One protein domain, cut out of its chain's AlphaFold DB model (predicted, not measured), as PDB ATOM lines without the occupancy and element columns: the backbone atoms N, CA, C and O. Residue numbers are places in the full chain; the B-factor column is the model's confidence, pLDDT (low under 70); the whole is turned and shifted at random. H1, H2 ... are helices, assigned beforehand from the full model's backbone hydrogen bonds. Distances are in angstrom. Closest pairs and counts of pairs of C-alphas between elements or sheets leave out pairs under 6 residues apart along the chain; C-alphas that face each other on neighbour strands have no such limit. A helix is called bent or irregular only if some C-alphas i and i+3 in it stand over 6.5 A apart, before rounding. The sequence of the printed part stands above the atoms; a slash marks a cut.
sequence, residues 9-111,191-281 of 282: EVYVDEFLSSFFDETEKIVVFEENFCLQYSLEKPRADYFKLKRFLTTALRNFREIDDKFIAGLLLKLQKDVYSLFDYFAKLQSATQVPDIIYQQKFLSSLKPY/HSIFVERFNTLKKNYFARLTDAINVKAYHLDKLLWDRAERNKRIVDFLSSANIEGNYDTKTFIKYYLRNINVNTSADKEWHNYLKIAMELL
ATOM      1  N   GLU A   9     -18.724 -55.361 -14.418       91.19
ATOM      2  CA  GLU A   9     -18.721 -55.113 -15.852       91.19
ATOM      3  C   GLU A   9     -19.734 -54.043 -16.265       91.19
ATOM      4  O   GLU A   9     -19.403 -53.185 -17.083       91.19
ATOM      5  N   VAL A  10     -20.936 -54.057 -15.682       91.88
ATOM      6  CA  VAL A  10     -22.017 -53.123 -16.034       91.88
ATOM      7  C   VAL A  10     -21.623 -51.696 -15.661       91.88
ATOM      8  O   VAL A  10     -21.707 -50.793 -16.491       91.88
ATOM      9  N   TYR A  11     -21.103 -51.497 -14.449       92.62
ATOM     10  CA  TYR A  11     -20.630 -50.185 -14.000       92.62
ATOM     11  C   TYR A  11     -19.493 -49.655 -14.871       92.62
ATOM     12  O   TYR A  11     -19.465 -48.470 -15.212       92.62
ATOM     13  N   VAL A  12     -18.544 -50.528 -15.221       95.81
ATOM     14  CA  VAL A  12     -17.430 -50.165 -16.099       95.81
ATOM     15  C   VAL A  12     -17.957 -49.745 -17.469       95.81
ATOM     16  O   VAL A  12     -17.565 -48.689 -17.959       95.81
ATOM     17  N   ASP A  13     -18.864 -50.512 -18.071       95.56
ATOM     18  CA  ASP A  13     -19.401 -50.204 -19.400       95.56
ATOM     19  C   ASP A  13     -20.207 -48.910 -19.432       95.56
ATOM     20  O   ASP A  13     -20.028 -48.104 -20.347       95.56
ATOM     21  N   GLU A  14     -21.058 -48.672 -18.437       95.50
ATOM     22  CA  GLU A  14     -21.832 -47.434 -18.336       95.50
ATOM     23  C   GLU A  14     -20.915 -46.215 -18.206       95.50
ATOM     24  O   GLU A  14     -21.074 -45.221 -18.927       95.50
ATOM     25  N   PHE A  15     -19.904 -46.304 -17.337       97.31
ATOM     26  CA  PHE A  15     -18.927 -45.238 -17.183       97.31
ATOM     27  C   PHE A  15     -18.138 -45.007 -18.473       97.31
ATOM     28  O   PHE A  15     -17.997 -43.861 -18.897       97.31
ATOM     29  N   LEU A  16     -17.621 -46.064 -19.104       97.81
ATOM     30  CA  LEU A  16     -16.808 -45.946 -20.316       97.81
ATOM     31  C   LEU A  16     -17.622 -45.418 -21.499       97.81
ATOM     32  O   LEU A  16     -17.110 -44.592 -22.255       97.81
ATOM     33  N   SER A  17     -18.883 -45.834 -21.619       96.62
ATOM     34  CA  SER A  17     -19.812 -45.323 -22.631       96.62
ATOM     35  C   SER A  17     -20.028 -43.823 -22.461       96.62
ATOM     36  O   SER A  17     -19.942 -43.076 -23.429       96.62
ATOM     37  N   SER A  18     -20.228 -43.361 -21.224       97.25
ATOM     38  CA  SER A  18     -20.345 -41.932 -20.914       97.25
ATOM     39  C   SER A  18     -19.027 -41.179 -21.142       97.25
ATOM     40  O   SER A  18     -19.008 -40.098 -21.730       97.25
ATOM     41  N   PHE A  19     -17.897 -41.765 -20.735       97.62
ATOM     42  CA  PHE A  19     -16.570 -41.159 -20.848       97.62
ATOM     43  C   PHE A  19     -16.147 -40.933 -22.307       97.62
ATOM     44  O   PHE A  19     -15.545 -39.903 -22.611       97.62
ATOM     45  N   PHE A  20     -16.448 -41.880 -23.201       97.94
ATOM     46  CA  PHE A  20     -16.095 -41.811 -24.623       97.94
ATOM     47  C   PHE A  20     -17.240 -41.338 -25.536       97.94
ATOM     48  O   PHE A  20     -17.043 -41.282 -26.747       97.94
ATOM     49  N   ASP A  21     -18.400 -40.947 -24.999       97.75
ATOM     50  CA  ASP A  21     -19.581 -40.550 -25.786       97.75
ATOM     51  C   ASP A  21     -19.275 -39.448 -26.817       97.75
ATOM     52  O   ASP A  21     -19.621 -39.560 -27.994       97.75
ATOM     53  N   GLU A  22     -18.560 -38.395 -26.407       97.62
ATOM     54  CA  GLU A  22     -18.148 -37.326 -27.324       97.62
ATOM     55  C   GLU A  22     -17.220 -37.860 -28.429       97.62
ATOM     56  O   GLU A  22     -17.370 -37.500 -29.599       97.62
ATOM     57  N   THR A  23     -16.286 -38.747 -28.074       98.12
ATOM     58  CA  THR A  23     -15.354 -39.358 -29.028       98.12
ATOM     59  C   THR A  23     -16.091 -40.225 -30.041       98.12
ATOM     60  O   THR A  23     -15.832 -40.094 -31.235       98.12
ATOM     61  N   GLU A  24     -17.029 -41.064 -29.597       98.00
ATOM     62  CA  GLU A  24     -17.858 -41.880 -30.488       98.00
ATOM     63  C   GLU A  24     -18.642 -40.990 -31.452       98.00
ATOM     64  O   GLU A  24     -18.594 -41.209 -32.661       98.00
ATOM     65  N   LYS A  25     -19.299 -39.938 -30.951       98.31
ATOM     66  CA  LYS A  25     -20.068 -39.005 -31.789       98.31
ATOM     67  C   LYS A  25     -19.212 -38.355 -32.868       98.31
ATOM     68  O   LYS A  25     -19.638 -38.303 -34.020       98.31
ATOM     69  N   ILE A  26     -18.017 -37.879 -32.510       98.12
ATOM     70  CA  ILE A  26     -17.081 -37.278 -33.467       98.12
ATOM     71  C   ILE A  26     -16.657 -38.317 -34.500       98.12
ATOM     72  O   ILE A  26     -16.779 -38.078 -35.695       98.12
ATOM     73  N   VAL A  27     -16.206 -39.488 -34.059       97.44
ATOM     74  CA  VAL A  27     -15.706 -40.520 -34.969       97.44
ATOM     75  C   VAL A  27     -16.791 -40.997 -35.932       97.44
ATOM     76  O   VAL A  27     -16.551 -41.034 -37.135       97.44
ATOM     77  N   VAL A  28     -17.990 -41.304 -35.435       97.81
ATOM     78  CA  VAL A  28     -19.128 -41.727 -36.264       97.81
ATOM     79  C   VAL A  28     -19.509 -40.639 -37.257       97.81
ATOM     80  O   VAL A  28     -19.791 -40.933 -38.420       97.81
ATOM     81  N   PHE A  29     -19.514 -39.375 -36.827       98.00
ATOM     82  CA  PHE A  29     -19.757 -38.256 -37.728       98.00
ATOM     83  C   PHE A  29     -18.713 -38.208 -38.852       98.00
ATOM     84  O   PHE A  29     -19.091 -38.127 -40.023       98.00
ATOM     85  N   GLU A  30     -17.423 -38.313 -38.525       97.19
ATOM     86  CA  GLU A  30     -16.358 -38.232 -39.525       97.19
ATOM     87  C   GLU A  30     -16.324 -39.434 -40.473       97.19
ATOM     88  O   GLU A  30     -16.101 -39.272 -41.675       97.19
ATOM     89  N   GLU A  31     -16.589 -40.636 -39.967       95.75
ATOM     90  CA  GLU A  31     -16.705 -41.845 -40.783       95.75
ATOM     91  C   GLU A  31     -17.874 -41.738 -41.760       95.75
ATOM     92  O   GLU A  31     -17.698 -41.953 -42.961       95.75
ATOM     93  N   ASN A  32     -19.050 -41.328 -41.273       96.94
ATOM     94  CA  ASN A  32     -20.221 -41.113 -42.116       96.94
ATOM     95  C   ASN A  32     -19.973 -40.022 -43.157       96.94
ATOM     96  O   ASN A  32     -20.363 -40.187 -44.309       96.94
ATOM     97  N   PHE A  33     -19.284 -38.940 -42.788       95.38
ATOM     98  CA  PHE A  33     -18.890 -37.898 -43.730       95.38
ATOM     99  C   PHE A  33     -17.980 -38.462 -44.830       95.38
ATOM    100  O   PHE A  33     -18.241 -38.263 -46.016       95.38
ATOM    101  N   CYS A  34     -16.940 -39.216 -44.465       93.69
ATOM    102  CA  CYS A  34     -16.030 -39.813 -45.441       93.69
ATOM    103  C   CYS A  34     -16.749 -40.793 -46.381       93.69
ATOM    104  O   CYS A  34     -16.482 -40.785 -47.582       93.69
ATOM    105  N   LEU A  35     -17.683 -41.591 -45.854       93.44
ATOM    106  CA  LEU A  35     -18.489 -42.536 -46.631       93.44
ATOM    107  C   LEU A  35     -19.482 -41.828 -47.557       93.44
ATOM    108  O   LEU A  35     -19.552 -42.152 -48.739       93.44
ATOM    109  N   GLN A  36     -20.224 -40.842 -47.046       95.81
ATOM    110  CA  GLN A  36     -21.241 -40.108 -47.800       95.81
ATOM    111  C   GLN A  36     -20.656 -39.412 -49.033       95.81
ATOM    112  O   GLN A  36     -21.301 -39.363 -50.078       95.81
ATOM    113  N   TYR A  37     -19.443 -38.869 -48.910       93.38
ATOM    114  CA  TYR A  37     -18.760 -38.164 -49.994       93.38
ATOM    115  C   TYR A  37     -17.746 -39.036 -50.747       93.38
ATOM    116  O   TYR A  37     -17.013 -38.510 -51.583       93.38
ATOM    117  N   SER A  38     -17.705 -40.348 -50.477       93.38
ATOM    118  CA  SER A  38     -16.786 -41.307 -51.110       93.38
ATOM    119  C   SER A  38     -15.334 -40.822 -51.117       93.38
ATOM    120  O   SER A  38     -14.641 -40.889 -52.135       93.38
ATOM    121  N   LEU A  39     -14.883 -40.276 -49.986       93.31
ATOM    122  CA  LEU A  39     -13.550 -39.703 -49.883       93.31
ATOM    123  C   LEU A  39     -12.491 -40.800 -49.992       93.31
ATOM    124  O   LEU A  39     -12.486 -41.774 -49.242       93.31
ATOM    125  N   GLU A  40     -11.563 -40.602 -50.922       92.50
ATOM    126  CA  GLU A  40     -10.428 -41.494 -51.125       92.50
ATOM    127  C   GLU A  40      -9.537 -41.540 -49.876       92.50
ATOM    128  O   GLU A  40      -9.176 -40.495 -49.321       92.50
ATOM    129  N   LYS A  41      -9.162 -42.758 -49.456       92.50
ATOM    130  CA  LYS A  41      -8.163 -42.968 -48.404       92.50
ATOM    131  C   LYS A  41      -6.752 -42.835 -48.990       92.50
ATOM    132  O   LYS A  41      -6.436 -43.556 -49.938       92.50
ATOM    133  N   PRO A  42      -5.886 -41.973 -48.429       93.88
ATOM    134  CA  PRO A  42      -4.514 -41.849 -48.900       93.88
ATOM    135  C   PRO A  42      -3.689 -43.091 -48.549       93.88
ATOM    136  O   PRO A  42      -3.913 -43.738 -47.526       93.88
ATOM    137  N   ARG A  43      -2.669 -43.380 -49.364       92.00
ATOM    138  CA  ARG A  43      -1.633 -44.371 -49.026       92.00
ATOM    139  C   ARG A  43      -0.658 -43.846 -47.977       92.00
ATOM    140  O   ARG A  43      -0.172 -44.602 -47.140       92.00
ATOM    141  N   ALA A  44      -0.355 -42.551 -48.038       92.94
ATOM    142  CA  ALA A  44       0.500 -41.885 -47.070       92.94
ATOM    143  C   ALA A  44      -0.271 -41.544 -45.781       92.94
ATOM    144  O   ALA A  44      -1.413 -41.096 -45.814       92.94
ATOM    145  N   ASP A  45       0.397 -41.703 -44.642       93.56
ATOM    146  CA  ASP A  45      -0.050 -41.244 -43.321       93.56
ATOM    147  C   ASP A  45       0.079 -39.710 -43.156       93.56
ATOM    148  O   ASP A  45       1.039 -39.175 -42.591       93.56
ATOM    149  N   TYR A  46      -0.913 -38.979 -43.665       95.06
ATOM    150  CA  TYR A  46      -1.031 -37.524 -43.545       95.06
ATOM    151  C   TYR A  46      -1.072 -36.995 -42.102       95.06
ATOM    152  O   TYR A  46      -0.713 -35.836 -41.873       95.06
ATOM    153  N   PHE A  47      -1.414 -37.820 -41.113       93.62
ATOM    154  CA  PHE A  47      -1.327 -37.475 -39.700       93.62
ATOM    155  C   PHE A  47       0.121 -37.117 -39.334       93.62
ATOM    156  O   PHE A  47       0.380 -36.089 -38.702       93.62
ATOM    157  N   LYS A  48       1.091 -37.897 -39.832       93.50
ATOM    158  CA  LYS A  48       2.532 -37.631 -39.672       93.50
ATOM    159  C   LYS A  48       3.038 -36.475 -40.536       93.50
ATOM    160  O   LYS A  48       4.098 -35.910 -40.243       93.50
ATOM    161  N   LEU A  49       2.285 -36.087 -41.567       94.19
ATOM    162  CA  LEU A  49       2.593 -34.956 -42.448       94.19
ATOM    163  C   LEU A  49       1.981 -33.625 -41.979       94.19
ATOM    164  O   LEU A  49       2.209 -32.599 -42.625       94.19
ATOM    165  N   LYS A  50       1.298 -33.586 -40.820       94.25
ATOM    166  CA  LYS A  50       0.716 -32.365 -40.216       94.25
ATOM    167  C   LYS A  50       1.649 -31.155 -40.293       94.25
ATOM    168  O   LYS A  50       1.215 -30.053 -40.629       94.25
ATOM    169  N   ARG A  51       2.936 -31.340 -39.977       90.62
ATOM    170  CA  ARG A  51       3.937 -30.260 -39.987       90.62
ATOM    171  C   ARG A  51       4.140 -29.652 -41.380       90.62
ATOM    172  O   ARG A  51       4.285 -28.437 -41.482       90.62
ATOM    173  N   PHE A  52       4.137 -30.459 -42.437       91.38
ATOM    174  CA  PHE A  52       4.282 -29.960 -43.807       91.38
ATOM    175  C   PHE A  52       3.037 -29.210 -44.245       91.38
ATOM    176  O   PHE A  52       3.144 -28.067 -44.680       91.38
ATOM    177  N   LEU A  53       1.865 -29.801 -44.010       93.31
ATOM    178  CA  LEU A  53       0.586 -29.193 -44.355       93.31
ATOM    179  C   LEU A  53       0.397 -27.836 -43.659       93.31
ATOM    180  O   LEU A  53       0.083 -26.831 -44.292       93.31
ATOM    181  N   THR A  54       0.656 -27.779 -42.349       93.50
ATOM    182  CA  THR A  54       0.588 -26.533 -41.562       93.50
ATOM    183  C   THR A  54       1.594 -25.485 -42.030       93.50
ATOM    184  O   THR A  54       1.246 -24.308 -42.129       93.50
ATOM    185  N   THR A  55       2.820 -25.897 -42.357       93.25
ATOM    186  CA  THR A  55       3.856 -24.978 -42.839       93.25
ATOM    187  C   THR A  55       3.505 -24.421 -44.218       93.25
ATOM    188  O   THR A  55       3.601 -23.214 -44.413       93.25
ATOM    189  N   ALA A  56       3.041 -25.260 -45.147       93.00
ATOM    190  CA  ALA A  56       2.630 -24.830 -46.483       93.00
ATOM    191  C   ALA A  56       1.458 -23.837 -46.420       93.00
ATOM    192  O   ALA A  56       1.538 -22.748 -46.985       93.00
ATOM    193  N   LEU A  57       0.414 -24.156 -45.641       94.00
ATOM    194  CA  LEU A  57      -0.729 -23.265 -45.407       94.00
ATOM    195  C   LEU A  57      -0.308 -21.900 -44.847       94.00
ATOM    196  O   LEU A  57      -0.826 -20.871 -45.283       94.00
ATOM    197  N   ARG A  58       0.626 -21.878 -43.886       94.25
ATOM    198  CA  ARG A  58       1.151 -20.631 -43.316       94.25
ATOM    199  C   ARG A  58       1.934 -19.833 -44.355       94.25
ATOM    200  O   ARG A  58       1.622 -18.665 -44.558       94.25
ATOM    201  N   ASN A  59       2.890 -20.463 -45.035       91.94
ATOM    202  CA  ASN A  59       3.744 -19.794 -46.016       91.94
ATOM    203  C   ASN A  59       2.915 -19.191 -47.162       91.94
ATOM    204  O   ASN A  59       3.131 -18.052 -47.560       91.94
ATOM    205  N   PHE A  60       1.912 -19.913 -47.668       94.25
ATOM    206  CA  PHE A  60       1.050 -19.393 -48.733       94.25
ATOM    207  C   PHE A  60       0.149 -18.251 -48.273       94.25
ATOM    208  O   PHE A  60      -0.093 -17.327 -49.044       94.25
ATOM    209  N   ARG A  61      -0.288 -18.260 -47.011       93.81
ATOM    210  CA  ARG A  61      -1.003 -17.126 -46.419       93.81
ATOM    211  C   ARG A  61      -0.116 -15.887 -46.260       93.81
ATOM    212  O   ARG A  61      -0.625 -14.776 -46.351       93.81
ATOM    213  N   GLU A  62       1.177 -16.066 -46.000       94.31
ATOM    214  CA  GLU A  62       2.143 -14.960 -45.930       94.31
ATOM    215  C   GLU A  62       2.397 -14.335 -47.311       94.31
ATOM    216  O   GLU A  62       2.579 -13.124 -47.409       94.31
ATOM    217  N   ILE A  63       2.359 -15.140 -48.378       93.56
ATOM    218  CA  ILE A  63       2.500 -14.671 -49.767       93.56
ATOM    219  C   ILE A  63       1.221 -13.979 -50.259       93.56
ATOM    220  O   ILE A  63       1.280 -12.954 -50.942       93.56
ATOM    221  N   ASP A  64       0.056 -14.544 -49.940       94.06
ATOM    222  CA  ASP A  64      -1.244 -13.990 -50.304       94.06
ATOM    223  C   ASP A  64      -2.265 -14.196 -49.176       94.06
ATOM    224  O   ASP A  64      -2.750 -15.299 -48.917       94.06
ATOM    225  N   ASP A  65      -2.638 -13.098 -48.519       92.19
ATOM    226  CA  ASP A  65      -3.510 -13.081 -47.343       92.19
ATOM    227  C   ASP A  65      -4.926 -13.609 -47.630       92.19
ATOM    228  O   ASP A  65      -5.599 -14.118 -46.728       92.19
ATOM    229  N   LYS A  66      -5.361 -13.546 -48.895       93.38
ATOM    230  CA  LYS A  66      -6.675 -14.020 -49.360       93.38
ATOM    231  C   LYS A  66      -6.670 -15.462 -49.860       93.38
ATOM    232  O   LYS A  66      -7.737 -15.995 -50.173       93.38
ATOM    233  N   PHE A  67      -5.508 -16.109 -49.923       94.88
ATOM    234  CA  PHE A  67      -5.372 -17.460 -50.462       94.88
ATOM    235  C   PHE A  67      -6.183 -18.496 -49.662       94.88
ATOM    236  O   PHE A  67      -6.901 -19.338 -50.219       94.88
ATOM    237  N   ILE A  68      -6.136 -18.388 -48.333       94.12
ATOM    238  CA  ILE A  68      -6.866 -19.262 -47.410       94.12
ATOM    239  C   ILE A  68      -8.288 -18.729 -47.190       94.12
ATOM    240  O   ILE A  68      -8.600 -18.091 -46.186       94.12
ATOM    241  N   ALA A  69      -9.177 -19.007 -48.142       94.62
ATOM    242  CA  ALA A  69     -10.579 -18.582 -48.092       94.62
ATOM    243  C   ALA A  69     -11.562 -19.685 -48.521       94.62
ATOM    244  O   ALA A  69     -11.179 -20.683 -49.133       94.62
ATOM    245  N   GLY A  70     -12.857 -19.502 -48.247       95.94
ATOM    246  CA  GLY A  70     -13.915 -20.405 -48.715       95.94
ATOM    247  C   GLY A  70     -13.723 -21.852 -48.247       95.94
ATOM    248  O   GLY A  70     -13.525 -22.097 -47.059       95.94
ATOM    249  N   LEU A  71     -13.787 -22.806 -49.183       95.12
ATOM    250  CA  LEU A  71     -13.675 -24.238 -48.885       95.12
ATOM    251  C   LEU A  71     -12.340 -24.611 -48.221       95.12
ATOM    252  O   LEU A  71     -12.352 -25.349 -47.242       95.12
ATOM    253  N   LEU A  72     -11.217 -24.046 -48.684       96.25
ATOM    254  CA  LEU A  72      -9.890 -24.331 -48.121       96.25
ATOM    255  C   LEU A  72      -9.808 -23.946 -46.639       96.25
ATOM    256  O   LEU A  72      -9.318 -24.720 -45.825       96.25
ATOM    257  N   LEU A  73     -10.354 -22.782 -46.272       96.69
ATOM    258  CA  LEU A  73     -10.397 -22.337 -44.877       96.69
ATOM    259  C   LEU A  73     -11.304 -23.232 -44.020       96.69
ATOM    260  O   LEU A  73     -10.967 -23.521 -42.875       96.69
ATOM    261  N   LYS A  74     -12.459 -23.652 -44.551       97.00
ATOM    262  CA  LYS A  74     -13.377 -24.550 -43.833       97.00
ATOM    263  C   LYS A  74     -12.713 -25.899 -43.553       97.00
ATOM    264  O   LYS A  74     -12.697 -26.321 -42.404       97.00
ATOM    265  N   LEU A  75     -12.110 -26.510 -44.572       96.19
ATOM    266  CA  LEU A  75     -11.432 -27.800 -44.446       96.19
ATOM    267  C   LEU A  75     -10.176 -27.710 -43.565       96.19
ATOM    268  O   LEU A  75      -9.922 -28.608 -42.771       96.19
ATOM    269  N   GLN A  76      -9.431 -26.600 -43.628       96.94
ATOM    270  CA  GLN A  76      -8.322 -26.351 -42.706       96.94
ATOM    271  C   GLN A  76      -8.788 -26.334 -41.250       96.94
ATOM    272  O   GLN A  76      -8.185 -27.002 -40.413       96.94
ATOM    273  N   LYS A  77      -9.832 -25.553 -40.941       97.38
ATOM    274  CA  LYS A  77     -10.366 -25.454 -39.576       97.38
ATOM    275  C   LYS A  77     -10.811 -26.814 -39.058       97.38
ATOM    276  O   LYS A  77     -10.479 -27.154 -37.932       97.38
ATOM    277  N   ASP A  78     -11.499 -27.568 -39.903       96.56
ATOM    278  CA  ASP A  78     -12.004 -28.902 -39.602       96.56
ATOM    279  C   ASP A  78     -10.867 -29.892 -39.279       96.56
ATOM    280  O   ASP A  78     -10.795 -30.443 -38.178       96.56
ATOM    281  N   VAL A  79      -9.873 -30.010 -40.168       97.50
ATOM    282  CA  VAL A  79      -8.686 -30.855 -39.946       97.50
ATOM    283  C   VAL A  79      -7.927 -30.443 -38.682       97.50
ATOM    284  O   VAL A  79      -7.482 -31.298 -37.915       97.50
ATOM    285  N   TYR A  80      -7.769 -29.140 -38.434       97.12
ATOM    286  CA  TYR A  80      -7.059 -28.664 -37.245       97.12
ATOM    287  C   TYR A  80      -7.840 -28.956 -35.969       97.12
ATOM    288  O   TYR A  80      -7.234 -29.402 -34.998       97.12
ATOM    289  N   SER A  81      -9.168 -28.800 -35.979       97.75
ATOM    290  CA  SER A  81      -9.989 -29.180 -34.830       97.75
ATOM    291  C   SER A  81      -9.888 -30.669 -34.511       97.75
ATOM    292  O   SER A  81      -9.808 -31.017 -33.336       97.75
ATOM    293  N   LEU A  82      -9.790 -31.540 -35.523       98.00
ATOM    294  CA  LEU A  82      -9.584 -32.972 -35.304       98.00
ATOM    295  C   LEU A  82      -8.196 -33.276 -34.727       98.00
ATOM    296  O   LEU A  82      -8.081 -34.061 -33.787       98.00
ATOM    297  N   PHE A  83      -7.139 -32.623 -35.222       97.75
ATOM    298  CA  PHE A  83      -5.805 -32.750 -34.628       97.75
ATOM    299  C   PHE A  83      -5.756 -32.270 -33.172       97.75
ATOM    300  O   PHE A  83      -5.096 -32.895 -32.340       97.75
ATOM    301  N   ASP A  84      -6.419 -31.156 -32.867       97.69
ATOM    302  CA  ASP A  84      -6.471 -30.603 -31.515       97.69
ATOM    303  C   ASP A  84      -7.290 -31.505 -30.589       97.69
ATOM    304  O   ASP A  84      -6.892 -31.745 -29.449       97.69
ATOM    305  N   TYR A  85      -8.404 -32.052 -31.084       98.25
ATOM    306  CA  TYR A  85      -9.204 -33.031 -30.358       98.25
ATOM    307  C   TYR A  85      -8.405 -34.303 -30.062       98.25
ATOM    308  O   TYR A  85      -8.357 -34.738 -28.914       98.25
ATOM    309  N   PHE A  86      -7.699 -34.847 -31.057       98.19
ATOM    310  CA  PHE A  86      -6.821 -36.004 -30.884       98.19
ATOM    311  C   PHE A  86      -5.786 -35.767 -29.778       98.19
ATOM    312  O   PHE A  86      -5.615 -36.609 -28.897       98.19
ATOM    313  N   ALA A  87      -5.111 -34.612 -29.793       97.50
ATOM    314  CA  ALA A  87      -4.111 -34.271 -28.783       97.50
ATOM    315  C   ALA A  87      -4.734 -34.159 -27.382       97.50
ATOM    316  O   ALA A  87      -4.189 -34.699 -26.419       97.50
ATOM    317  N   LYS A  88      -5.907 -33.519 -27.269       97.69
ATOM    318  CA  LYS A  88      -6.658 -33.434 -26.007       97.69
ATOM    319  C   LYS A  88      -7.048 -34.814 -25.487       97.69
ATOM    320  O   LYS A  88      -6.819 -35.093 -24.312       97.69
ATOM    321  N   LEU A  89      -7.581 -35.683 -26.347       97.50
ATOM    322  CA  LEU A  89      -7.936 -37.055 -25.990       97.50
ATOM    323  C   LEU A  89      -6.698 -37.840 -25.543       97.50
ATOM    324  O   LEU A  89      -6.755 -38.575 -24.560       97.50
ATOM    325  N   GLN A  90      -5.557 -37.666 -26.214       97.25
ATOM    326  CA  GLN A  90      -4.302 -38.334 -25.860       97.25
ATOM    327  C   GLN A  90      -3.829 -37.948 -24.462       97.25
ATOM    328  O   GLN A  90      -3.505 -38.831 -23.668       97.25
ATOM    329  N   SER A  91      -3.847 -36.655 -24.134       95.88
ATOM    330  CA  SER A  91      -3.524 -36.180 -22.789       95.88
ATOM    331  C   SER A  91      -4.544 -36.664 -21.756       95.88
ATOM    332  O   SER A  91      -4.163 -37.163 -20.701       95.88
ATOM    333  N   ALA A  92      -5.841 -36.581 -22.069       94.69
ATOM    334  CA  ALA A  92      -6.916 -36.976 -21.161       94.69
ATOM    335  C   ALA A  92      -6.953 -38.485 -20.872       94.69
ATOM    336  O   ALA A  92      -7.485 -38.887 -19.842       94.69
ATOM    337  N   THR A  93      -6.391 -39.308 -21.763       96.44
ATOM    338  CA  THR A  93      -6.375 -40.777 -21.667       96.44
ATOM    339  C   THR A  93      -4.980 -41.347 -21.398       96.44
ATOM    340  O   THR A  93      -4.776 -42.559 -21.508       96.44
ATOM    341  N   GLN A  94      -3.996 -40.500 -21.075       94.31
ATOM    342  CA  GLN A  94      -2.591 -40.901 -20.973       94.31
ATOM    343  C   GLN A  94      -2.353 -41.943 -19.878       94.31
ATOM    344  O   GLN A  94      -1.615 -42.900 -20.109       94.31
ATOM    345  N   VAL A  95      -2.989 -41.768 -18.717       95.25
ATOM    346  CA  VAL A  95      -2.779 -42.607 -17.531       95.25
ATOM    347  C   VAL A  95      -4.114 -43.227 -17.100       95.25
ATOM    348  O   VAL A  95      -4.871 -42.582 -16.370       95.25
ATOM    349  N   PRO A  96      -4.434 -44.457 -17.555       95.19
ATOM    350  CA  PRO A  96      -5.690 -45.133 -17.227       95.19
ATOM    351  C   PRO A  96      -5.935 -45.261 -15.722       95.19
ATOM    352  O   PRO A  96      -7.054 -45.033 -15.279       95.19
ATOM    353  N   ASP A  97      -4.893 -45.525 -14.930       94.38
ATOM    354  CA  ASP A  97      -5.012 -45.668 -13.474       94.38
ATOM    355  C   ASP A  97      -5.498 -44.387 -12.785       94.38
ATOM    356  O   ASP A  97      -6.270 -44.444 -11.832       94.38
ATOM    357  N   ILE A  98      -5.103 -43.213 -13.289       94.75
ATOM    358  CA  ILE A  98      -5.582 -41.932 -12.748       94.75
ATOM    359  C   ILE A  98      -7.073 -41.768 -13.044       94.75
ATOM    360  O   ILE A  98      -7.823 -41.320 -12.184       94.75
ATOM    361  N   ILE A  99      -7.520 -42.145 -14.240       97.06
ATOM    362  CA  ILE A  99      -8.936 -42.069 -14.633       97.06
ATOM    363  C   ILE A  99      -9.759 -43.059 -13.813       97.06
ATOM    364  O   ILE A  99     -10.831 -42.709 -13.323       97.06
ATOM    365  N   TYR A 100      -9.232 -44.265 -13.623       97.00
ATOM    366  CA  TYR A 100      -9.829 -45.283 -12.776       97.00
ATOM    367  C   TYR A 100     -10.059 -44.755 -11.353       97.00
ATOM    368  O   TYR A 100     -11.186 -44.733 -10.867       97.00
ATOM    369  N   GLN A 101      -9.006 -44.235 -10.723       93.12
ATOM    370  CA  GLN A 101      -9.049 -43.776  -9.335       93.12
ATOM    371  C   GLN A 101      -9.855 -42.482  -9.151       93.12
ATOM    372  O   GLN A 101     -10.689 -42.380  -8.256       93.12
ATOM    373  N   GLN A 102      -9.632 -41.482 -10.005       93.81
ATOM    374  CA  GLN A 102     -10.162 -40.126  -9.800       93.81
ATOM    375  C   GLN A 102     -11.481 -39.837 -10.510       93.81
ATOM    376  O   GLN A 102     -12.051 -38.771 -10.288       93.81
ATOM    377  N   LYS A 103     -11.920 -40.702 -11.431       95.69
ATOM    378  CA  LYS A 103     -13.174 -40.495 -12.167       95.69
ATOM    379  C   LYS A 103     -14.121 -41.669 -12.013       95.69
ATOM    380  O   LYS A 103     -15.280 -41.451 -11.676       95.69
ATOM    381  N   PHE A 104     -13.642 -42.890 -12.254       96.56
ATOM    382  CA  PHE A 104     -14.497 -44.070 -12.188       96.56
ATOM    383  C   PHE A 104     -14.875 -44.404 -10.745       96.56
ATOM    384  O   PHE A 104     -16.051 -44.327 -10.404       96.56
ATOM    385  N   LEU A 105     -13.906 -44.683  -9.869       94.31
ATOM    386  CA  LEU A 105     -14.190 -45.059  -8.480       94.31
ATOM    387  C   LEU A 105     -14.937 -43.959  -7.719       94.31
ATOM    388  O   LEU A 105     -15.923 -44.231  -7.039       94.31
ATOM    389  N   SER A 106     -14.558 -42.700  -7.930       91.94
ATOM    390  CA  SER A 106     -15.252 -41.535  -7.368       91.94
ATOM    391  C   SER A 106     -16.672 -41.318  -7.907       91.94
ATOM    392  O   SER A 106     -17.366 -40.430  -7.426       91.94
ATOM    393  N   SER A 107     -17.108 -42.059  -8.929       92.75
ATOM    394  CA  SER A 107     -18.503 -42.044  -9.395       92.75
ATOM    395  C   SER A 107     -19.363 -43.125  -8.730       92.75
ATOM    396  O   SER A 107     -20.592 -43.044  -8.761       92.75
ATOM    397  N   LEU A 108     -18.737 -44.115  -8.083       91.81
ATOM    398  CA  LEU A 108     -19.424 -45.235  -7.451       91.81
ATOM    399  C   LEU A 108     -19.870 -44.847  -6.040       91.81
ATOM    400  O   LEU A 108     -19.055 -44.675  -5.133       91.81
ATOM    401  N   LYS A 109     -21.187 -44.763  -5.826       90.69
ATOM    402  CA  LYS A 109     -21.762 -44.434  -4.509       90.69
ATOM    403  C   LYS A 109     -21.264 -45.348  -3.377       90.69
ATOM    404  O   LYS A 109     -20.924 -44.802  -2.329       90.69
ATOM    405  N   PRO A 110     -21.173 -46.687  -3.545       88.38
ATOM    406  CA  PRO A 110     -20.690 -47.549  -2.466       88.38
ATOM    407  C   PRO A 110     -19.226 -47.271  -2.103       88.38
ATOM    408  O   PRO A 110     -18.871 -47.289  -0.929       88.38
ATOM    409  N   TYR A 111     -18.389 -46.943  -3.091       91.00
ATOM    410  CA  TYR A 111     -16.990 -46.580  -2.865       91.00
ATOM    411  C   TYR A 111     -16.870 -45.289  -2.045       91.00
ATOM    412  O   TYR A 111     -16.159 -45.258  -1.040       91.00
ATOM    413  N   HIS A 191     -10.555 -53.105 -11.335       95.12
ATOM    414  CA  HIS A 191      -9.346 -52.557 -11.969       95.12
ATOM    415  C   HIS A 191      -8.974 -53.275 -13.267       95.12
ATOM    416  O   HIS A 191      -8.792 -52.622 -14.294       95.12
ATOM    417  N   SER A 192      -8.916 -54.608 -13.249       92.56
ATOM    418  CA  SER A 192      -8.540 -55.398 -14.428       92.56
ATOM    419  C   SER A 192      -9.521 -55.190 -15.585       92.56
ATOM    420  O   SER A 192      -9.101 -54.863 -16.696       92.56
ATOM    421  N   ILE A 193     -10.822 -55.292 -15.297       94.81
ATOM    422  CA  ILE A 193     -11.917 -55.108 -16.258       94.81
ATOM    423  C   ILE A 193     -11.873 -53.693 -16.839       94.81
ATOM    424  O   ILE A 193     -11.934 -53.508 -18.058       94.81
ATOM    425  N   PHE A 194     -11.718 -52.687 -15.976       97.69
ATOM    426  CA  PHE A 194     -11.639 -51.292 -16.380       97.69
ATOM    427  C   PHE A 194     -10.453 -51.047 -17.308       97.69
ATOM    428  O   PHE A 194     -10.634 -50.516 -18.401       97.69
ATOM    429  N   VAL A 195      -9.241 -51.433 -16.902       96.94
ATOM    430  CA  VAL A 195      -8.019 -51.156 -17.667       96.94
ATOM    431  C   VAL A 195      -8.045 -51.861 -19.020       96.94
ATOM    432  O   VAL A 195      -7.663 -51.261 -20.028       96.94
ATOM    433  N   GLU A 196      -8.519 -53.105 -19.077       96.44
ATOM    434  CA  GLU A 196      -8.649 -53.852 -20.329       96.44
ATOM    435  C   GLU A 196      -9.624 -53.169 -21.299       96.44
ATOM    436  O   GLU A 196      -9.265 -52.861 -22.445       96.44
ATOM    437  N   ARG A 197     -10.848 -52.877 -20.840       97.69
ATOM    438  CA  ARG A 197     -11.895 -52.274 -21.676       97.69
ATOM    439  C   ARG A 197     -11.550 -50.845 -22.072       97.69
ATOM    440  O   ARG A 197     -11.656 -50.493 -23.248       97.69
ATOM    441  N   PHE A 198     -11.043 -50.049 -21.133       98.31
ATOM    442  CA  PHE A 198     -10.588 -48.684 -21.383       98.31
ATOM    443  C   PHE A 198      -9.512 -48.652 -22.469       98.31
ATOM    444  O   PHE A 198      -9.618 -47.877 -23.418       98.31
ATOM    445  N   ASN A 199      -8.488 -49.508 -22.374       97.69
ATOM    446  CA  ASN A 199      -7.416 -49.543 -23.367       97.69
ATOM    447  C   ASN A 199      -7.897 -50.046 -24.731       97.69
ATOM    448  O   ASN A 199      -7.430 -49.552 -25.761       97.69
ATOM    449  N   THR A 200      -8.842 -50.985 -24.750       97.81
ATOM    450  CA  THR A 200      -9.458 -51.483 -25.985       97.81
ATOM    451  C   THR A 200     -10.225 -50.374 -26.705       97.81
ATOM    452  O   THR A 200      -9.951 -50.108 -27.879       97.81
ATOM    453  N   LEU A 201     -11.113 -49.671 -25.995       97.75
ATOM    454  CA  LEU A 201     -11.868 -48.536 -26.533       97.75
ATOM    455  C   LEU A 201     -10.939 -47.406 -26.967       97.75
ATOM    456  O   LEU A 201     -11.015 -46.942 -28.101       97.75
ATOM    457  N   LYS A 202      -9.987 -47.031 -26.107       97.69
ATOM    458  CA  LYS A 202      -8.952 -46.043 -26.413       97.69
ATOM    459  C   LYS A 202      -8.267 -46.369 -27.741       97.69
ATOM    460  O   LYS A 202      -8.254 -45.539 -28.644       97.69
ATOM    461  N   LYS A 203      -7.721 -47.580 -27.886       98.00
ATOM    462  CA  LYS A 203      -7.027 -48.006 -29.111       98.00
ATOM    463  C   LYS A 203      -7.939 -47.928 -30.338       98.00
ATOM    464  O   LYS A 203      -7.493 -47.452 -31.380       98.00
ATOM    465  N   ASN A 204      -9.186 -48.376 -30.210       98.00
ATOM    466  CA  ASN A 204     -10.176 -48.329 -31.282       98.00
ATOM    467  C   ASN A 204     -10.440 -46.882 -31.738       98.00
ATOM    468  O   ASN A 204     -10.265 -46.569 -32.917       98.00
ATOM    469  N   TYR A 205     -10.744 -45.979 -30.804       98.12
ATOM    470  CA  TYR A 205     -11.008 -44.574 -31.112       98.12
ATOM    471  C   TYR A 205      -9.803 -43.852 -31.703       98.12
ATOM    472  O   TYR A 205      -9.954 -43.107 -32.669       98.12
ATOM    473  N   PHE A 206      -8.598 -44.094 -31.181       98.12
ATOM    474  CA  PHE A 206      -7.381 -43.513 -31.745       98.12
ATOM    475  C   PHE A 206      -7.152 -43.954 -33.190       98.12
ATOM    476  O   PHE A 206      -6.777 -43.124 -34.019       98.12
ATOM    477  N   ALA A 207      -7.410 -45.224 -33.513       97.62
ATOM    478  CA  ALA A 207      -7.304 -45.715 -34.882       97.62
ATOM    479  C   ALA A 207      -8.332 -45.031 -35.797       97.62
ATOM    480  O   ALA A 207      -7.952 -44.455 -36.814       97.62
ATOM    481  N   ARG A 208      -9.610 -45.010 -35.397       97.62
ATOM    482  CA  ARG A 208     -10.689 -44.408 -36.197       97.62
ATOM    483  C   ARG A 208     -10.501 -42.897 -36.401       97.62
ATOM    484  O   ARG A 208     -10.641 -42.409 -37.519       97.62
ATOM    485  N   LEU A 209     -10.093 -42.156 -35.364       97.44
ATOM    486  CA  LEU A 209      -9.748 -40.730 -35.480       97.44
ATOM    487  C   LEU A 209      -8.558 -40.500 -36.415       97.44
ATOM    488  O   LEU A 209      -8.587 -39.576 -37.223       97.44
ATOM    489  N   THR A 210      -7.511 -41.324 -36.307       97.38
ATOM    490  CA  THR A 210      -6.333 -41.218 -37.184       97.38
ATOM    491  C   THR A 210      -6.726 -41.417 -38.642       97.38
ATOM    492  O   THR A 210      -6.314 -40.631 -39.492       97.38
ATOM    493  N   ASP A 211      -7.563 -42.415 -38.927       96.50
ATOM    494  CA  ASP A 211      -8.106 -42.674 -40.261       96.50
ATOM    495  C   ASP A 211      -8.874 -41.464 -40.807       96.50
ATOM    496  O   ASP A 211      -8.612 -41.017 -41.927       96.50
ATOM    497  N   ALA A 212      -9.777 -40.892 -40.007       96.62
ATOM    498  CA  ALA A 212     -10.564 -39.731 -40.413       96.62
ATOM    499  C   ALA A 212      -9.679 -38.499 -40.680       96.62
ATOM    500  O   ALA A 212      -9.818 -37.828 -41.707       96.62
ATOM    501  N   ILE A 213      -8.714 -38.237 -39.792       97.50
ATOM    502  CA  ILE A 213      -7.738 -37.155 -39.957       97.50
ATOM    503  C   ILE A 213      -6.908 -37.370 -41.221       97.50
ATOM    504  O   ILE A 213      -6.711 -36.420 -41.973       97.50
ATOM    505  N   ASN A 214      -6.451 -38.596 -41.480       97.19
ATOM    506  CA  ASN A 214      -5.666 -38.930 -42.665       97.19
ATOM    507  C   ASN A 214      -6.413 -38.601 -43.954       97.19
ATOM    508  O   ASN A 214      -5.877 -37.902 -44.815       97.19
ATOM    509  N   VAL A 215      -7.668 -39.041 -44.057       97.12
ATOM    510  CA  VAL A 215      -8.525 -38.747 -45.211       97.12
ATOM    511  C   VAL A 215      -8.681 -37.239 -45.395       97.12
ATOM    512  O   VAL A 215      -8.420 -36.713 -46.476       97.12
ATOM    513  N   LYS A 216      -9.063 -36.501 -44.351       96.69
ATOM    514  CA  LYS A 216      -9.313 -35.061 -44.503       96.69
ATOM    515  C   LYS A 216      -8.052 -34.246 -44.741       96.69
ATOM    516  O   LYS A 216      -8.082 -33.307 -45.533       96.69
ATOM    517  N   ALA A 217      -6.947 -34.597 -44.092       97.50
ATOM    518  CA  ALA A 217      -5.665 -33.938 -44.296       97.50
ATOM    519  C   ALA A 217      -5.141 -34.159 -45.723       97.50
ATOM    520  O   ALA A 217      -4.597 -33.226 -46.306       97.50
ATOM    521  N   TYR A 218      -5.385 -35.331 -46.317       96.88
ATOM    522  CA  TYR A 218      -5.102 -35.585 -47.730       96.88
ATOM    523  C   TYR A 218      -5.909 -34.687 -48.670       96.88
ATOM    524  O   TYR A 218      -5.346 -34.048 -49.556       96.88
ATOM    525  N   HIS A 219      -7.224 -34.587 -48.468       96.44
ATOM    526  CA  HIS A 219      -8.063 -33.714 -49.301       96.44
ATOM    527  C   HIS A 219      -7.746 -32.230 -49.089       96.44
ATOM    528  O   HIS A 219      -7.829 -31.437 -50.027       96.44
ATOM    529  N   LEU A 220      -7.329 -31.854 -47.877       97.19
ATOM    530  CA  LEU A 220      -6.817 -30.519 -47.586       97.19
ATOM    531  C   LEU A 220      -5.532 -30.238 -48.366       97.19
ATOM    532  O   LEU A 220      -5.408 -29.160 -48.938       97.19
ATOM    533  N   ASP A 221      -4.614 -31.201 -48.410       96.56
ATOM    534  CA  ASP A 221      -3.371 -31.112 -49.173       96.56
ATOM    535  C   ASP A 221      -3.633 -30.978 -50.677       96.56
ATOM    536  O   ASP A 221      -3.181 -30.016 -51.296       96.56
ATOM    537  N   LYS A 222      -4.464 -31.856 -51.253       95.19
ATOM    538  CA  LYS A 222      -4.872 -31.770 -52.665       95.19
ATOM    539  C   LYS A 222      -5.454 -30.396 -53.002       95.19
ATOM    540  O   LYS A 222      -5.032 -29.763 -53.965       95.19
ATOM    541  N   LEU A 223      -6.399 -29.907 -52.196       96.00
ATOM    542  CA  LEU A 223      -7.043 -28.610 -52.429       96.00
ATOM    543  C   LEU A 223      -6.080 -27.427 -52.248       96.00
ATOM    544  O   LEU A 223      -6.207 -26.416 -52.943       96.00
ATOM    545  N   LEU A 224      -5.149 -27.530 -51.296       96.12
ATOM    546  CA  LEU A 224      -4.113 -26.534 -51.054       96.12
ATOM    547  C   LEU A 224      -3.263 -26.332 -52.307       96.12
ATOM    548  O   LEU A 224      -3.116 -25.205 -52.781       96.12
ATOM    549  N   TRP A 225      -2.739 -27.430 -52.837       94.88
ATOM    550  CA  TRP A 225      -1.822 -27.434 -53.967       94.88
ATOM    551  C   TRP A 225      -2.510 -27.081 -55.288       94.88
ATOM    552  O   TRP A 225      -2.052 -26.178 -55.984       94.88
ATOM    553  N   ASP A 226      -3.698 -27.630 -55.546       94.81
ATOM    554  CA  ASP A 226      -4.536 -27.273 -56.701       94.81
ATOM    555  C   ASP A 226      -4.886 -25.768 -56.725       94.81
ATOM    556  O   ASP A 226      -5.012 -25.130 -57.774       94.81
ATOM    557  N   ARG A 227      -5.044 -25.128 -55.560       94.81
ATOM    558  CA  ARG A 227      -5.176 -23.662 -55.493       94.81
ATOM    559  C   ARG A 227      -3.859 -22.926 -55.674       94.81
ATOM    560  O   ARG A 227      -3.878 -21.861 -56.290       94.81
ATOM    561  N   ALA A 228      -2.766 -23.434 -55.112       93.31
ATOM    562  CA  ALA A 228      -1.449 -22.816 -55.216       93.31
ATOM    563  C   ALA A 228      -1.010 -22.698 -56.682       93.31
ATOM    564  O   ALA A 228      -0.598 -21.617 -57.097       93.31
ATOM    565  N   GLU A 229      -1.227 -23.747 -57.480       92.38
ATOM    566  CA  GLU A 229      -0.924 -23.788 -58.920       92.38
ATOM    567  C   GLU A 229      -1.624 -22.694 -59.735       92.38
ATOM    568  O   GLU A 229      -1.107 -22.223 -60.746       92.38
ATOM    569  N   ARG A 230      -2.808 -22.257 -59.294       92.62
ATOM    570  CA  ARG A 230      -3.600 -21.222 -59.978       92.62
ATOM    571  C   ARG A 230      -3.379 -19.823 -59.411       92.62
ATOM    572  O   ARG A 230      -3.893 -18.850 -59.966       92.62
ATOM    573  N   ASN A 231      -2.654 -19.691 -58.303       93.62
ATOM    574  CA  ASN A 231      -2.393 -18.401 -57.681       93.62
ATOM    575  C   ASN A 231      -1.084 -17.810 -58.209       93.62
ATOM    576  O   ASN A 231       0.005 -18.252 -57.849       93.62
ATOM    577  N   LYS A 232      -1.195 -16.742 -59.005       93.62
ATOM    578  CA  LYS A 232      -0.042 -16.104 -59.651       93.62
ATOM    579  C   LYS A 232       1.050 -15.667 -58.665       93.62
ATOM    580  O   LYS A 232       2.219 -15.865 -58.953       93.62
ATOM    581  N   ARG A 233       0.697 -15.133 -57.487       92.75
ATOM    582  CA  ARG A 233       1.693 -14.694 -56.489       92.75
ATOM    583  C   ARG A 233       2.501 -15.867 -55.941       92.75
ATOM    584  O   ARG A 233       3.705 -15.744 -55.744       92.75
ATOM    585  N   ILE A 234       1.838 -16.997 -55.703       91.75
ATOM    586  CA  ILE A 234       2.482 -18.215 -55.202       91.75
ATOM    587  C   ILE A 234       3.347 -18.851 -56.296       91.75
ATOM    588  O   ILE A 234       4.487 -19.216 -56.023       91.75
ATOM    589  N   VAL A 235       2.850 -18.915 -57.533       90.81
ATOM    590  CA  VAL A 235       3.610 -19.386 -58.703       90.81
ATOM    591  C   VAL A 235       4.862 -18.537 -58.938       90.81
ATOM    592  O   VAL A 235       5.955 -19.087 -59.080       90.81
ATOM    593  N   ASP A 236       4.735 -17.208 -58.920       91.25
ATOM    594  CA  ASP A 236       5.861 -16.284 -59.099       91.25
ATOM    595  C   ASP A 236       6.896 -16.453 -57.968       91.25
ATOM    596  O   ASP A 236       8.104 -16.482 -58.223       91.25
ATOM    597  N   PHE A 237       6.439 -16.630 -56.721       89.62
ATOM    598  CA  PHE A 237       7.309 -16.888 -55.569       89.62
ATOM    599  C   PHE A 237       8.072 -18.212 -55.701       89.62
ATOM    600  O   PHE A 237       9.294 -18.232 -55.552       89.62
ATOM    601  N   LEU A 238       7.377 -19.314 -56.002       85.62
ATOM    602  CA  LEU A 238       7.992 -20.641 -56.110       85.62
ATOM    603  C   LEU A 238       8.956 -20.728 -57.304       85.62
ATOM    604  O   LEU A 238      10.037 -21.305 -57.172       85.62
ATOM    605  N   SER A 239       8.627 -20.066 -58.417       85.50
ATOM    606  CA  SER A 239       9.514 -19.940 -59.582       85.50
ATOM    607  C   SER A 239      10.782 -19.149 -59.242       85.50
ATOM    608  O   SER A 239      11.888 -19.563 -59.582       85.50
ATOM    609  N   SER A 240      10.645 -18.039 -58.505       86.12
ATOM    610  CA  SER A 240      11.785 -17.218 -58.067       86.12
ATOM    611  C   SER A 240      12.682 -17.937 -57.054       86.12
ATOM    612  O   SER A 240      13.879 -17.671 -56.987       86.12
ATOM    613  N   ALA A 241      12.121 -18.866 -56.278       81.06
ATOM    614  CA  ALA A 241      12.860 -19.701 -55.333       81.06
ATOM    615  C   ALA A 241      13.622 -20.869 -55.997       81.06
ATOM    616  O   ALA A 241      14.272 -21.643 -55.294       81.06
ATOM    617  N   ASN A 242      13.555 -21.001 -57.329       77.81
ATOM    618  CA  ASN A 242      14.178 -22.074 -58.110       77.81
ATOM    619  C   ASN A 242      13.798 -23.485 -57.609       77.81
ATOM    620  O   ASN A 242      14.631 -24.394 -57.508       77.81
ATOM    621  N   ILE A 243      12.527 -23.652 -57.231       77.25
ATOM    622  CA  ILE A 243      11.958 -24.940 -56.831       77.25
ATOM    623  C   ILE A 243      11.566 -25.699 -58.105       77.25
ATOM    624  O   ILE A 243      10.601 -25.361 -58.779       77.25
ATOM    625  N   GLU A 244      12.344 -26.725 -58.437       72.88
ATOM    626  CA  GLU A 244      12.122 -27.654 -59.541       72.88
ATOM    627  C   GLU A 244      11.205 -28.801 -59.091       72.88
ATOM    628  O   GLU A 244      11.545 -29.573 -58.185       72.88
ATOM    629  N   GLY A 245      10.062 -28.953 -59.753       75.00
ATOM    630  CA  GLY A 245       9.105 -30.025 -59.489       75.00
ATOM    631  C   GLY A 245       7.663 -29.579 -59.692       75.00
ATOM    632  O   GLY A 245       7.404 -28.491 -60.205       75.00
ATOM    633  N   ASN A 246       6.737 -30.440 -59.277       81.06
ATOM    634  CA  ASN A 246       5.313 -30.131 -59.249       81.06
ATOM    635  C   ASN A 246       4.973 -29.324 -57.986       81.06
ATOM    636  O   ASN A 246       5.732 -29.304 -57.012       81.06
ATOM    637  N   TYR A 247       3.811 -28.676 -57.980       82.25
ATOM    638  CA  TYR A 247       3.298 -27.984 -56.803       82.25
ATOM    639  C   TYR A 247       2.621 -29.003 -55.889       82.25
ATOM    640  O   TYR A 247       1.404 -29.087 -55.851       82.25
ATOM    641  N   ASP A 248       3.402 -29.804 -55.172       87.69
ATOM    642  CA  ASP A 248       2.878 -30.856 -54.301       87.69
ATOM    643  C   ASP A 248       3.694 -31.031 -53.009       87.69
ATOM    644  O   ASP A 248       4.835 -30.568 -52.851       87.69
ATOM    645  N   THR A 249       3.101 -31.739 -52.045       89.69
ATOM    646  CA  THR A 249       3.750 -32.032 -50.760       89.69
ATOM    647  C   THR A 249       4.994 -32.901 -50.926       89.69
ATOM    648  O   THR A 249       5.949 -32.758 -50.162       89.69
ATOM    649  N   LYS A 250       5.051 -33.752 -51.953       90.44
ATOM    650  CA  LYS A 250       6.222 -34.583 -52.261       90.44
ATOM    651  C   LYS A 250       7.446 -33.733 -52.599       90.44
ATOM    652  O   LYS A 250       8.524 -33.946 -52.039       90.44
ATOM    653  N   THR A 251       7.275 -32.738 -53.459       86.50
ATOM    654  CA  THR A 251       8.305 -31.765 -53.822       86.50
ATOM    655  C   THR A 251       8.700 -30.959 -52.592       86.50
ATOM    656  O   THR A 251       9.890 -30.839 -52.294       86.50
ATOM    657  N   PHE A 252       7.733 -30.514 -51.789       87.19
ATOM    658  CA  PHE A 252       8.038 -29.782 -50.562       87.19
ATOM    659  C   PHE A 252       8.881 -30.607 -49.564       87.19
ATOM    660  O   PHE A 252       9.897 -30.123 -49.053       87.19
ATOM    661  N   ILE A 253       8.534 -31.880 -49.345       89.62
ATOM    662  CA  ILE A 253       9.300 -32.811 -48.499       89.62
ATOM    663  C   ILE A 253      10.702 -33.049 -49.071       89.62
ATOM    664  O   ILE A 253      11.683 -33.026 -48.323       89.62
ATOM    665  N   LYS A 254      10.832 -33.234 -50.390       88.62
ATOM    666  CA  LYS A 254      12.125 -33.430 -51.064       88.62
ATOM    667  C   LYS A 254      13.078 -32.263 -50.797       88.62
ATOM    668  O   LYS A 254      14.247 -32.483 -50.481       88.62
ATOM    669  N   TYR A 255      12.587 -31.028 -50.886       85.94
ATOM    670  CA  TYR A 255      13.384 -29.836 -50.589       85.94
ATOM    671  C   TYR A 255      13.729 -29.710 -49.103       85.94
ATOM    672  O   TYR A 255      14.854 -29.339 -48.769       85.94
ATOM    673  N   TYR A 256      12.816 -30.073 -48.205       87.31
ATOM    674  CA  TYR A 256      13.110 -30.132 -46.772       87.31
ATOM    675  C   TYR A 256      14.233 -31.130 -46.455       87.31
ATOM    676  O   TYR A 256      15.203 -30.777 -45.786       87.31
ATOM    677  N   LEU A 257      14.151 -32.356 -46.988       86.25
ATOM    678  CA  LEU A 257      15.139 -33.410 -46.741       86.25
ATOM    679  C   LEU A 257      16.529 -33.077 -47.300       86.25
ATOM    680  O   LEU A 257      17.526 -33.485 -46.712       86.25
ATOM    681  N   ARG A 258      16.617 -32.310 -48.396       85.19
ATOM    682  CA  ARG A 258      17.901 -31.826 -48.946       85.19
ATOM    683  C   ARG A 258      18.638 -30.879 -48.001       85.19
ATOM    684  O   ARG A 258      19.863 -30.844 -48.015       85.19
ATOM    685  N   ASN A 259      17.900 -30.124 -47.193       80.12
ATOM    686  CA  ASN A 259      18.447 -29.070 -46.341       80.12
ATOM    687  C   ASN A 259      18.689 -29.525 -44.894       80.12
ATOM    688  O   ASN A 259      19.015 -28.703 -44.039       80.12
ATOM    689  N   ILE A 260      18.524 -30.819 -44.597       80.50
ATOM    690  CA  ILE A 260      18.630 -31.356 -43.237       80.50
ATOM    691  C   ILE A 260      19.612 -32.514 -43.175       80.50
ATOM    692  O   ILE A 260      19.558 -33.463 -43.953       80.50
ATOM    693  N   ASN A 261      20.472 -32.474 -42.158       75.06
ATOM    694  CA  ASN A 261      21.314 -33.604 -41.808       75.06
ATOM    695  C   ASN A 261      20.534 -34.594 -40.926       75.06
ATOM    696  O   ASN A 261      20.450 -34.454 -39.704       75.06
ATOM    697  N   VAL A 262      19.957 -35.616 -41.563       70.88
ATOM    698  CA  VAL A 262      19.156 -36.663 -40.901       70.88
ATOM    699  C   VAL A 262      19.960 -37.413 -39.826       70.88
ATOM    700  O   VAL A 262      19.393 -37.830 -38.818       70.88
ATOM    701  N   ASN A 263      21.283 -37.533 -39.986       68.94
ATOM    702  CA  ASN A 263      22.142 -38.278 -39.055       68.94
ATOM    703  C   ASN A 263      22.272 -37.598 -37.686       68.94
ATOM    704  O   ASN A 263      22.497 -38.278 -36.684       68.94
ATOM    705  N   THR A 264      22.093 -36.277 -37.639       69.56
ATOM    706  CA  THR A 264      22.156 -35.460 -36.418       69.56
ATOM    707  C   THR A 264      20.780 -35.116 -35.851       69.56
ATOM    708  O   THR A 264      20.693 -34.425 -34.840       69.56
ATOM    709  N   SER A 265      19.696 -35.561 -36.490       75.31
ATOM    710  CA  SER A 265      18.344 -35.267 -36.020       75.31
ATOM    711  C   SER A 265      17.975 -36.091 -34.785       75.31
ATOM    712  O   SER A 265      18.231 -37.295 -34.734       75.31
ATOM    713  N   ALA A 266      17.292 -35.448 -33.833       73.00
ATOM    714  CA  ALA A 266      16.688 -36.102 -32.672       73.00
ATOM    715  C   ALA A 266      15.563 -37.079 -33.063       73.00
ATOM    716  O   ALA A 266      15.399 -38.113 -32.429       73.00
ATOM    717  N   ASP A 267      14.828 -36.785 -34.140       81.81
ATOM    718  CA  ASP A 267      13.688 -37.589 -34.590       81.81
ATOM    719  C   ASP A 267      14.032 -38.387 -35.856       81.81
ATOM    720  O   ASP A 267      13.727 -37.991 -36.984       81.81
ATOM    721  N   LYS A 268      14.795 -39.472 -35.692       83.12
ATOM    722  CA  LYS A 268      15.243 -40.310 -36.819       83.12
ATOM    723  C   LYS A 268      14.091 -41.092 -37.453       83.12
ATOM    724  O   LYS A 268      14.080 -41.273 -38.669       83.12
ATOM    725  N   GLU A 269      13.127 -41.529 -36.647       84.75
ATOM    726  CA  GLU A 269      11.981 -42.313 -37.112       84.75
ATOM    727  C   GLU A 269      11.069 -41.495 -38.023       84.75
ATOM    728  O   GLU A 269      10.712 -41.963 -39.106       84.75
ATOM    729  N   TRP A 270      10.762 -40.248 -37.656       87.12
ATOM    730  CA  TRP A 270       9.959 -39.378 -38.509       87.12
ATOM    731  C   TRP A 270      10.667 -39.059 -39.830       87.12
ATOM    732  O   TRP A 270      10.048 -39.140 -40.890       87.12
ATOM    733  N   HIS A 271      11.979 -38.793 -39.820       86.25
ATOM    734  CA  HIS A 271      12.730 -38.586 -41.068       86.25
ATOM    735  C   HIS A 271      12.783 -39.837 -41.953       86.25
ATOM    736  O   HIS A 271      12.740 -39.718 -43.178       86.25
ATOM    737  N   ASN A 272      12.860 -41.031 -41.361       86.19
ATOM    738  CA  ASN A 272      12.745 -42.279 -42.114       86.19
ATOM    739  C   ASN A 272      11.350 -42.425 -42.727       86.19
ATOM    740  O   ASN A 272      11.240 -42.775 -43.900       86.19
ATOM    741  N   TYR A 273      10.299 -42.079 -41.979       88.88
ATOM    742  CA  TYR A 273       8.945 -42.046 -42.519       88.88
ATOM    743  C   TYR A 273       8.818 -41.072 -43.699       88.88
ATOM    744  O   TYR A 273       8.212 -41.437 -44.697       88.88
ATOM    745  N   LEU A 274       9.439 -39.886 -43.662       89.12
ATOM    746  CA  LEU A 274       9.400 -38.957 -44.802       89.12
ATOM    747  C   LEU A 274       9.987 -39.552 -46.082       89.12
ATOM    748  O   LEU A 274       9.480 -39.271 -47.166       89.12
ATOM    749  N   LYS A 275      11.027 -40.388 -45.973       87.12
ATOM    750  CA  LYS A 275      11.592 -41.078 -47.140       87.12
ATOM    751  C   LYS A 275      10.582 -42.039 -47.762       87.12
ATOM    752  O   LYS A 275      10.391 -42.002 -48.969       87.12
ATOM    753  N   ILE A 276       9.904 -42.822 -46.923       88.69
ATOM    754  CA  ILE A 276       8.833 -43.737 -47.339       88.69
ATOM    755  C   ILE A 276       7.654 -42.947 -47.921       88.69
ATOM    756  O   ILE A 276       7.119 -43.297 -48.965       88.69
ATOM    757  N   ALA A 277       7.268 -41.840 -47.283       89.38
ATOM    758  CA  ALA A 277       6.160 -41.007 -47.731       89.38
ATOM    759  C   ALA A 277       6.376 -40.477 -49.156       89.38
ATOM    760  O   ALA A 277       5.420 -40.429 -49.916       89.38
ATOM    761  N   MET A 278       7.611 -40.158 -49.569       88.00
ATOM    762  CA  MET A 278       7.884 -39.746 -50.956       88.00
ATOM    763  C   MET A 278       7.532 -40.822 -51.998       88.00
ATOM    764  O   MET A 278       7.257 -40.476 -53.143       88.00
ATOM    765  N   GLU A 279       7.534 -42.104 -51.630       89.50
ATOM    766  CA  GLU A 279       7.123 -43.209 -52.509       89.50
ATOM    767  C   GLU A 279       5.603 -43.427 -52.496       89.50
ATOM    768  O   GLU A 279       5.046 -43.942 -53.460       89.50
ATOM    769  N   LEU A 280       4.934 -43.025 -51.409       87.81
ATOM    770  CA  LEU A 280       3.491 -43.190 -51.202       87.81
ATOM    771  C   LEU A 280       2.657 -41.983 -51.646       87.81
ATOM    772  O   LEU A 280       1.443 -42.109 -51.788       87.81
ATOM    773  N   LEU A 281       3.289 -40.817 -51.781       86.31
ATOM    774  CA  LEU A 281       2.678 -39.603 -52.303       86.31
ATOM    775  C   LEU A 281       2.679 -39.662 -53.832       86.31
ATOM    776  O   LEU A 281       3.750 -39.777 -54.450       86.31
TER     777      LEU A 281
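This is residues 9 to 111 and 191 to 281 of the 282 residues of an uncharacterized protein of Campylobacterales bacterium (UniProt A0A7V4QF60). One very long helix, H5, is the spine of an elongated all-helix body, with the bent helix H1 and the helix H3 packed along parts of it. H4 lies across H5 near the spine's first residues, H2 packs on its last third with H6 beyond, and a helical hairpin of H7 and H8 juts to the side, where residues 264 to 269 stick out. The printed part has 194 residues with eight named helices, H1 to H8 in order, and no named strand. It is loose, with a radius of gyration of the C-alphas of 20.7 A, and spans 71 by 41 by 27 A.

H1, residues 9 to 36, was assigned as one helix by its hydrogen bonds but is bent, with C-alphas 19 and 22 7.7 A apart; its arms H1a, residues 9 to 19, and H1b, residues 22 to 36, stand at a steep tilt of 68 degrees, only just short of about perpendicular. The hub is H5, residues 191 to 228, touching four other helices. H5 touches H1a with residues 193 to 198 alone, at a shallow tilt of 27 degrees, the same way, closest at the C-alphas of Val 12 and Phe 194, 5.9 A. With residues 205 to 215 alone it touches H1b, at a steep tilt of 42 degrees, the same way, closest at the C-alphas of Val 27 and Leu 209, 6.0 A. H2, residues 50 to 63, touches H5 at a shallow tilt of 33 degrees, only just short of steep; the closest C-alphas are those of Leu 53 and Asp 221, 6.5 A. H3, residues 70 to 92, touches H5 at a shallow tilt of 22 degrees, opposite ways, closest at the C-alphas of Val 79 and Ala 217, 6.1 A. H4, residues 96 to 107, touches H5 with residues 96 to 100 alone, at a steep tilt of 66 degrees, closest at the C-alphas of Pro 96 and Val 195, 6.5 A. H6, residues 232 to 240, touches H2 about perpendicular at 74 degrees, closest at the C-alphas of Ile 63 and Ile 234, 6.5 A. H7, residues 249 to 258, and H8, residues 268 to 280, form a helical hairpin; the closest C-alphas are those of Lys 250 and Met 278, 5.6 A. H7 also touches H2, closest at the C-alphas of Phe 52 and Thr 249, 7.3 A, while H5 and H8 are apart. Every O i to N i+4 pair is within hydrogen-bond range in H1a, H1b, H2, H3, H5, H6 and H7, against 6 of 8 in H4 and 8 of 9 in H8.

H1a begins at C-alpha 9, (-18.721, -55.113, -15.852), and H1b measures 20.9 A from first to last C-alpha. H2 measures 20.2 A and H3 32.9 A. H4 is irregular, only just: C-alphas 102 and 105 are 6.50 A apart. H5 runs 53.1 A, from C-alpha 191 at (-9.346, -52.557, -11.969) to C-alpha 228. H6 and H7 are shorter, and H8, 18.8 A, ends at C-alpha 280, (3.491, -43.190, -51.202).

The two C-alphas farthest apart, those of Pro 110 and Ser 240, are 71.2 A apart. Residues 112 to 190 are not printed, and C-alphas 111 and 191 are 13.3 A apart across this cut. The link from H1 to H2, residues 37 to 49, is long. Mean pLDDT of the printed part is 92.6; residues 263 to 264 are under 70.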